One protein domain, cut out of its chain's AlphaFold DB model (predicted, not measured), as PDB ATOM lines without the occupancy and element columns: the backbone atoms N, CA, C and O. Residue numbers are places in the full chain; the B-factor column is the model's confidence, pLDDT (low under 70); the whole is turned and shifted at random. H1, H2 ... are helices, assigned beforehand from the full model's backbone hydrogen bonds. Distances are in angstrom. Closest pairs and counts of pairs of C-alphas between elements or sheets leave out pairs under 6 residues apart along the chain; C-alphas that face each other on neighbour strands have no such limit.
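This is residues 80 to 140 of the 215 residues of an uncharacterized protein of Blastomyces percursus (UniProt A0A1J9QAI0). The long helix H1 sticks out as a free arm from a small corner where the short helix H2 packs steeply on residues 123 to 127 of H3. The far end of H3 and the tail after it, residues 131 to 140, stick out too, and with the arm they make the length. The printed part has 61 residues with three named helices, H1, H2 and H3 in that order, and no named strand: all helix. It is only just loose, close to extended, with a radius of gyration of the C-alphas of 15.6 A, and spans 54 by 21 by 16 A.

Start at H1, residues 81 to 97, which touches no helix. Go on to H2, residues 102 to 110: it is close to H1 but not clearly touching, and the closest C-alphas, of Thr 97 and Thr 103, are 7.7 A apart. Their lines are about perpendicular, at 87 degrees. Next comes H3, residues 120 to 135, which touches H2 with residues 123 to 127 alone; the closest C-alphas, of Leu 104 and Leu 127, are 6.8 A apart. H2 and H3 run opposite ways at a steep tilt of 57 degrees. H1 and H3 are apart. In H1, H2 and H3 every O i to N i+4 pair is within hydrogen-bond range.

Find C-alpha 81 at (97.873, 152.937, 183.935); from there H1 runs 24.4 A to C-alpha 97. H2 runs 11.8 A from C-alpha 102 at (128.171, 152.229, 169.904). H3 covers 22.3 A and ends at C-alpha 135, at (137.602, 145.043, 156.931).

The two C-alphas farthest apart, of Asp 80 and Leu 139, are 54.2 A apart. The printed part has no cut. The link from H1 to H2 is tight; that from H2 to H3 is short, and residues 114 to 119 stand free. Mean pLDDT of the printed part is 75.3, with residues 93 to 105, 112, 114, 118 and 140 under 70.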
ATOM      1  N   ASP A  80      98.360 149.187 187.096       83.12
ATOM      2  CA  ASP A  80      97.753 150.504 186.929       83.12
ATOM      3  C   ASP A  80      98.283 151.222 185.675       83.12
ATOM      4  O   ASP A  80      99.425 151.022 185.256       83.12
ATOM      5  N   ASN A  81      97.482 152.131 185.105       79.62
ATOM      6  CA  ASN A  81      97.873 152.937 183.935       79.62
ATOM      7  C   ASN A  81      99.192 153.705 184.135       79.62
ATOM      8  O   ASN A  81      99.927 153.934 183.179       79.62
ATOM      9  N   GLU A  82      99.523 154.074 185.375       78.38
ATOM     10  CA  GLU A  82     100.803 154.699 185.719       78.38
ATOM     11  C   GLU A  82     101.991 153.739 185.524       78.38
ATOM     12  O   GLU A  82     103.042 154.141 185.026       78.38
ATOM     13  N   ALA A  83     101.821 152.453 185.850       81.81
ATOM     14  CA  ALA A  83     102.847 151.433 185.644       81.81
ATOM     15  C   ALA A  83     103.068 151.149 184.150       81.81
ATOM     16  O   ALA A  83     104.209 150.984 183.718       81.81
ATOM     17  N   ILE A  84     101.991 151.159 183.358       82.75
ATOM     18  CA  ILE A  84     102.057 151.020 181.896       82.75
ATOM     19  C   ILE A  84     102.795 152.217 181.289       82.75
ATOM     20  O   ILE A  84     103.747 152.021 180.539       82.75
ATOM     21  N   ALA A  85     102.436 153.446 181.679       83.94
ATOM     22  CA  ALA A  85     103.116 154.654 181.212       83.94
ATOM     23  C   ALA A  85     104.612 154.648 181.578       83.94
ATOM     24  O   ALA A  85     105.460 154.949 180.740       83.94
ATOM     25  N   GLY A  86     104.961 154.243 182.804       82.88
ATOM     26  CA  GLY A  86     106.355 154.090 183.225       82.88
ATOM     27  C   GLY A  86     107.117 153.042 182.405       82.88
ATOM     28  O   GLY A  86     108.257 153.284 181.999       82.88
ATOM     29  N   TYR A  87     106.482 151.904 182.110       81.88
ATOM     30  CA  TYR A  87     107.054 150.874 181.244       81.88
ATOM     31  C   TYR A  87     107.264 151.390 179.817       81.88
ATOM     32  O   TYR A  87     108.343 151.201 179.258       81.88
ATOM     33  N   GLU A  88     106.292 152.099 179.243       84.38
ATOM     34  CA  GLU A  88     106.398 152.682 177.904       84.38
ATOM     35  C   GLU A  88     107.530 153.711 177.815       84.38
ATOM     36  O   GLU A  88     108.346 153.637 176.896       84.38
ATOM     37  N   ILE A  89     107.652 154.605 178.801       83.06
ATOM     38  CA  ILE A  89     108.743 155.589 178.869       83.06
ATOM     39  C   ILE A  89     110.100 154.880 178.950       83.06
ATOM     40  O   ILE A  89     111.005 155.192 178.173       83.06
ATOM     41  N   SER A  90     110.238 153.885 179.833       74.69
ATOM     42  CA  SER A  90     111.479 153.111 179.966       74.69
ATOM     43  C   SER A  90     111.832 152.376 178.672       74.69
ATOM     44  O   SER A  90     112.999 152.323 178.289       74.69
ATOM     45  N   LYS A  91     110.834 151.823 177.975       78.25
ATOM     46  CA  LYS A  91     111.031 151.058 176.739       78.25
ATOM     47  C   LYS A  91     111.361 151.958 175.550       78.25
ATOM     48  O   LYS A  91     112.099 151.548 174.658       78.25
ATOM     49  N   VAL A  92     110.846 153.189 175.534       73.62
ATOM     50  CA  VAL A  92     111.226 154.231 174.568       73.62
ATOM     51  C   VAL A  92     112.650 154.723 174.840       73.62
ATOM     52  O   VAL A  92     113.437 154.859 173.906       73.62
ATOM     53  N   GLN A  93     113.026 154.929 176.102       66.75
ATOM     54  CA  GLN A  93     114.383 155.337 176.472       66.75
ATOM     55  C   GLN A  93     115.428 154.256 176.147       66.75
ATOM     56  O   GLN A  93     116.496 154.570 175.616       66.75
ATOM     57  N   GLU A  94     115.106 152.987 176.403       64.31
ATOM     58  CA  GLU A  94     115.921 151.843 175.983       64.31
ATOM     59  C   GLU A  94     116.097 151.832 174.458       64.31
ATOM     60  O   GLU A  94     117.234 151.825 173.987       64.31
ATOM     61  N   LYS A  95     114.995 152.009 173.711       62.34
ATOM     62  CA  LYS A  95     114.981 152.163 172.244       62.34
ATOM     63  C   LYS A  95     115.828 153.294 171.695       62.34
ATOM     64  O   LYS A  95     116.401 153.181 170.618       62.34
ATOM     65  N   THR A  96     115.912 154.390 172.431       59.50
ATOM     66  CA  THR A  96     116.692 155.552 171.999       59.50
ATOM     67  C   THR A  96     118.184 155.345 172.263       59.50
ATOM     68  O   THR A  96     119.022 155.866 171.533       59.50
ATOM     69  N   THR A  97     118.525 154.552 173.284       57.53
ATOM     70  CA  THR A  97     119.915 154.239 173.638       57.53
ATOM     71  C   THR A  97     120.501 153.167 172.717       57.53
ATOM     72  O   THR A  97     121.697 153.185 172.467       57.53
ATOM     73  N   GLU A  98     119.680 152.256 172.185       55.97
ATOM     74  CA  GLU A  98     120.110 151.092 171.392       55.97
ATOM     75  C   GLU A  98     120.413 151.356 169.906       55.97
ATOM     76  O   GLU A  98     120.841 150.439 169.203       55.97
ATOM     77  N   ASN A  99     120.287 152.598 169.427       49.50
ATOM     78  CA  ASN A  99     120.610 152.950 168.043       49.50
ATOM     79  C   ASN A  99     122.122 152.860 167.753       49.50
ATOM     80  O   ASN A  99     122.867 153.810 167.972       49.50
ATOM     81  N   GLY A 100     122.524 151.711 167.197       53.38
ATOM     82  CA  GLY A 100     123.545 151.557 166.152       53.38
ATOM     83  C   GLY A 100     125.012 151.728 166.564       53.38
ATOM     84  O   GLY A 100     125.447 152.814 166.932       53.38
ATOM     85  N   ALA A 101     125.796 150.655 166.420       50.22
ATOM     86  CA  ALA A 101     127.261 150.569 166.533       50.22
ATOM     87  C   ALA A 101     127.877 150.819 167.924       50.22
ATOM     88  O   ALA A 101     128.631 149.990 168.432       50.22
ATOM     89  N   THR A 102     127.543 151.918 168.605       54.09
ATOM     90  CA  THR A 102     128.171 152.229 169.904       54.09
ATOM     91  C   THR A 102     127.727 151.275 171.009       54.09
ATOM     92  O   THR A 102     128.501 150.974 171.913       54.09
ATOM     93  N   THR A 103     126.515 150.722 170.922       66.06
ATOM     94  CA  THR A 103     125.963 149.855 171.968       66.06
ATOM     95  C   THR A 103     126.477 148.428 171.930       66.06
ATOM     96  O   THR A 103     126.573 147.814 172.989       66.06
ATOM     97  N   LEU A 104     126.809 147.869 170.763       69.31
ATOM     98  CA  LEU A 104     127.349 146.508 170.672       69.31
ATOM     99  C   LEU A 104     128.778 146.464 171.209       69.31
ATOM    100  O   LEU A 104     129.047 145.721 172.155       69.31
ATOM    101  N   HIS A 105     129.649 147.344 170.711       69.75
ATOM    102  CA  HIS A 105     131.012 147.480 171.220       69.75
ATOM    103  C   HIS A 105     131.042 147.847 172.709       69.75
ATOM    104  O   HIS A 105     131.811 147.257 173.467       69.75
ATOM    105  N   HIS A 106     130.175 148.759 173.164       73.25
ATOM    106  CA  HIS A 106     130.083 149.121 174.580       73.25
ATOM    107  C   HIS A 106     129.573 147.961 175.446       73.25
ATOM    108  O   HIS A 106     130.168 147.664 176.478       73.25
ATOM    109  N   ARG A 107     128.525 147.238 175.023       72.94
ATOM    110  CA  ARG A 107     128.035 146.051 175.752       72.94
ATOM    111  C   ARG A 107     129.094 144.956 175.841       72.94
ATOM    112  O   ARG A 107     129.249 144.352 176.904       72.94
ATOM    113  N   TYR A 108     129.835 144.728 174.758       71.81
ATOM    114  CA  TYR A 108     130.932 143.765 174.729       71.81
ATOM    115  C   TYR A 108     132.086 144.193 175.651       71.81
ATOM    116  O   TYR A 108     132.547 143.396 176.473       71.81
ATOM    117  N   ALA A 109     132.506 145.461 175.584       74.31
ATOM    118  CA  ALA A 109     133.584 146.015 176.404       74.31
ATOM    119  C   ALA A 109     133.246 146.016 177.903       74.31
ATOM    120  O   ALA A 109     134.077 145.648 178.734       74.31
ATOM    121  N   GLU A 110     132.013 146.372 178.258       75.81
ATOM    122  CA  GLU A 110     131.562 146.399 179.647       75.81
ATOM    123  C   GLU A 110     131.253 145.006 180.217       75.81
ATOM    124  O   GLU A 110     131.063 144.876 181.428       75.81
ATOM    125  N   ARG A 111     131.183 143.957 179.377       72.31
ATOM    126  CA  ARG A 111     130.767 142.586 179.748       72.31
ATOM    127  C   ARG A 111     129.435 142.534 180.511       72.31
ATOM    128  O   ARG A 111     129.159 141.577 181.238       72.31
ATOM    129  N   LYS A 112     128.592 143.558 180.358       66.38
ATOM    130  CA  LYS A 112     127.290 143.660 181.025       66.38
ATOM    131  C   LYS A 112     126.245 142.944 180.185       66.38
ATOM    132  O   LYS A 112     125.472 143.551 179.450       66.38
ATOM    133  N   TRP A 113     126.246 141.622 180.304       70.06
ATOM    134  CA  TRP A 113     125.231 140.783 179.693       70.06
ATOM    135  C   TRP A 113     123.914 140.869 180.471       70.06
ATOM    136  O   TRP A 113     123.856 140.436 181.622       70.06
ATOM    137  N   VAL A 114     122.838 141.371 179.858       69.38
ATOM    138  CA  VAL A 114     121.501 141.317 180.473       69.38
ATOM    139  C   VAL A 114     120.746 140.104 179.940       69.38
ATOM    140  O   VAL A 114     120.447 140.003 178.748       69.38
ATOM    141  N   LYS A 115     120.433 139.161 180.836       71.00
ATOM    142  CA  LYS A 115     119.672 137.950 180.503       71.00
ATOM    143  C   LYS A 115     118.310 138.341 179.915       71.00
ATOM    144  O   LYS A 115     117.563 139.079 180.547       71.00
ATOM    145  N   GLY A 116     118.000 137.833 178.722       72.25
ATOM    146  CA  GLY A 116     116.727 138.073 178.032       72.25
ATOM    147  C   GLY A 116     116.729 139.204 176.999       72.25
ATOM    148  O   GLY A 116     115.727 139.345 176.309       72.25
ATOM    149  N   LYS A 117     117.820 139.976 176.849       72.38
ATOM    150  CA  LYS A 117     117.915 141.024 175.809       72.38
ATOM    151  C   LYS A 117     118.465 140.505 174.478       72.38
ATOM    152  O   LYS A 117     117.870 140.723 173.432       72.38
ATOM    153  N   SER A 118     119.567 139.771 174.522       69.56
ATOM    154  CA  SER A 118     120.118 139.021 173.384       69.56
ATOM    155  C   SER A 118     120.679 137.687 173.900       69.56
ATOM    156  O   SER A 118     120.497 137.361 175.082       69.56
ATOM    157  N   SER A 119     121.424 136.922 173.091       83.62
ATOM    158  CA  SER A 119     122.321 135.851 173.584       83.62
ATOM    159  C   SER A 119     123.783 136.167 173.242       83.62
ATOM    160  O   SER A 119     124.034 136.828 172.239       83.62
ATOM    161  N   ILE A 120     124.749 135.721 174.059       82.62
ATOM    162  CA  ILE A 120     126.176 136.081 173.889       82.62
ATOM    163  C   ILE A 120     126.722 135.702 172.519       82.62
ATOM    164  O   ILE A 120     127.530 136.424 171.946       82.62
ATOM    165  N   TYR A 121     126.216 134.603 171.971       87.69
ATOM    166  CA  TYR A 121     126.539 134.163 170.628       87.69
ATOM    167  C   TYR A 121     125.996 135.113 169.565       87.69
ATOM    168  O   TYR A 121     126.701 135.395 168.608       87.69
ATOM    169  N   VAL A 122     124.784 135.640 169.749       85.94
ATOM    170  CA  VAL A 122     124.181 136.608 168.824       85.94
ATOM    171  C   VAL A 122     124.948 137.928 168.848       85.94
ATOM    172  O   VAL A 122     125.277 138.443 167.788       85.94
ATOM    173  N   ASP A 123     125.307 138.446 170.024       83.56
ATOM    174  CA  ASP A 123     126.084 139.693 170.101       83.56
ATOM    175  C   ASP A 123     127.497 139.515 169.527       83.56
ATOM    176  O   ASP A 123     127.970 140.386 168.806       83.56
ATOM    177  N   ALA A 124     128.163 138.386 169.798       86.75
ATOM    178  CA  ALA A 124     129.481 138.097 169.236       86.75
ATOM    179  C   ALA A 124     129.437 137.880 167.715       86.75
ATOM    180  O   ALA A 124     130.342 138.318 167.012       86.75
ATOM    181  N   PHE A 125     128.393 137.223 167.209       87.44
ATOM    182  CA  PHE A 125     128.183 137.025 165.778       87.44
ATOM    183  C   PHE A 125     127.928 138.353 165.068       87.44
ATOM    184  O   PHE A 125     128.573 138.640 164.069       87.44
ATOM    185  N   ASN A 126     127.058 139.195 165.625       87.50
ATOM    186  CA  ASN A 126     126.782 140.516 165.070       87.50
ATOM    187  C   ASN A 126     128.028 141.409 165.098       87.50
ATOM    188  O   ASN A 126     128.324 142.056 164.103       87.50
ATOM    189  N   LEU A 127     128.802 141.383 166.188       87.44
ATOM    190  CA  LEU A 127     130.075 142.103 166.274       87.44
ATOM    191  C   LEU A 127     131.091 141.608 165.232       87.44
ATOM    192  O   LEU A 127     131.816 142.401 164.636       87.44
ATOM    193  N   ALA A 128     131.151 140.293 165.004       88.62
ATOM    194  CA  ALA A 128     132.009 139.713 163.978       88.62
ATOM    195  C   ALA A 128     131.565 140.135 162.573       88.62
ATOM    196  O   ALA A 128     132.420 140.466 161.762       88.62
ATOM    197  N   LEU A 129     130.256 140.177 162.302       88.94
ATOM    198  CA  LEU A 129     129.736 140.699 161.041       88.94
ATOM    199  C   LEU A 129     130.087 142.174 160.859       88.94
ATOM    200  O   LEU A 129     130.565 142.525 159.795       88.94
ATOM    201  N   GLU A 130     129.917 143.021 161.878       84.75
ATOM    202  CA  GLU A 130     130.311 144.438 161.806       84.75
ATOM    203  C   GLU A 130     131.798 144.586 161.459       84.75
ATOM    204  O   GLU A 130     132.147 145.331 160.550       84.75
ATOM    205  N   THR A 131     132.659 143.812 162.125       85.88
ATOM    206  CA  THR A 131     134.113 143.869 161.911       85.88
ATOM    207  C   THR A 131     134.508 143.344 160.528       85.88
ATOM    208  O   THR A 131     135.280 143.979 159.820       85.88
ATOM    209  N   VAL A 132     133.966 142.194 160.112       87.44
ATOM    210  CA  VAL A 132     134.254 141.601 158.795       87.44
ATOM    211  C   VAL A 132     133.715 142.487 157.679       87.44
ATOM    212  O   VAL A 132     134.390 142.674 156.678       87.44
ATOM    213  N   LEU A 133     132.532 143.075 157.848       83.62
ATOM    214  CA  LEU A 133     131.981 144.005 156.869       83.62
ATOM    215  C   LEU A 133     132.800 145.295 156.785       83.62
ATOM    216  O   LEU A 133     132.868 145.853 155.701       83.62
ATOM    217  N   GLU A 134     133.427 145.768 157.867       81.31
ATOM    218  CA  GLU A 134     134.339 146.922 157.827       81.31
ATOM    219  C   GLU A 134     135.665 146.583 157.118       81.31
ATOM    220  O   GLU A 134     136.082 147.309 156.213       81.31
ATOM    221  N   ASP A 135     136.296 145.458 157.471       81.31
ATOM    222  CA  ASP A 135     137.602 145.043 156.931       81.31
ATOM    223  C   ASP A 135     137.512 144.538 155.477       81.31
ATOM    224  O   ASP A 135     138.359 144.836 154.626       81.31
ATOM    225  N   GLU A 136     136.463 143.778 155.167       81.44
ATOM    226  CA  GLU A 136     136.236 143.128 153.875       81.44
ATOM    227  C   GLU A 136     135.190 143.862 153.021       81.44
ATOM    228  O   GLU A 136     134.819 143.358 151.967       81.44
ATOM    229  N   ALA A 137     134.777 145.086 153.393       76.00
ATOM    230  CA  ALA A 137     133.852 145.931 152.613       76.00
ATOM    231  C   ALA A 137     134.209 145.993 151.121       76.00
ATOM    232  O   ALA A 137     133.345 145.996 150.254       76.00
ATOM    233  N   HIS A 138     135.509 146.043 150.829       75.94
ATOM    234  CA  HIS A 138     136.061 146.143 149.483       75.94
ATOM    235  C   HIS A 138     135.871 144.883 148.619       75.94
ATOM    236  O   HIS A 138     136.143 144.935 147.422       75.94
ATOM    237  N   LEU A 139     135.464 143.757 149.213       78.19
ATOM    238  CA  LEU A 139     135.094 142.529 148.509       78.19
ATOM    239  C   LEU A 139     133.606 142.489 148.138       78.19
ATOM    240  O   LEU A 139     133.222 141.612 147.367       78.19
ATOM    241  N   PHE A 140     132.791 143.412 148.660       69.56
ATOM    242  CA  PHE A 140     131.361 143.494 148.381       69.56
ATOM    243  C   PHE A 140     131.076 144.638 147.405       69.56
ATOM    244  O   PHE A 140     131.413 145.795 147.662       69.56
TER     245      PHE A 140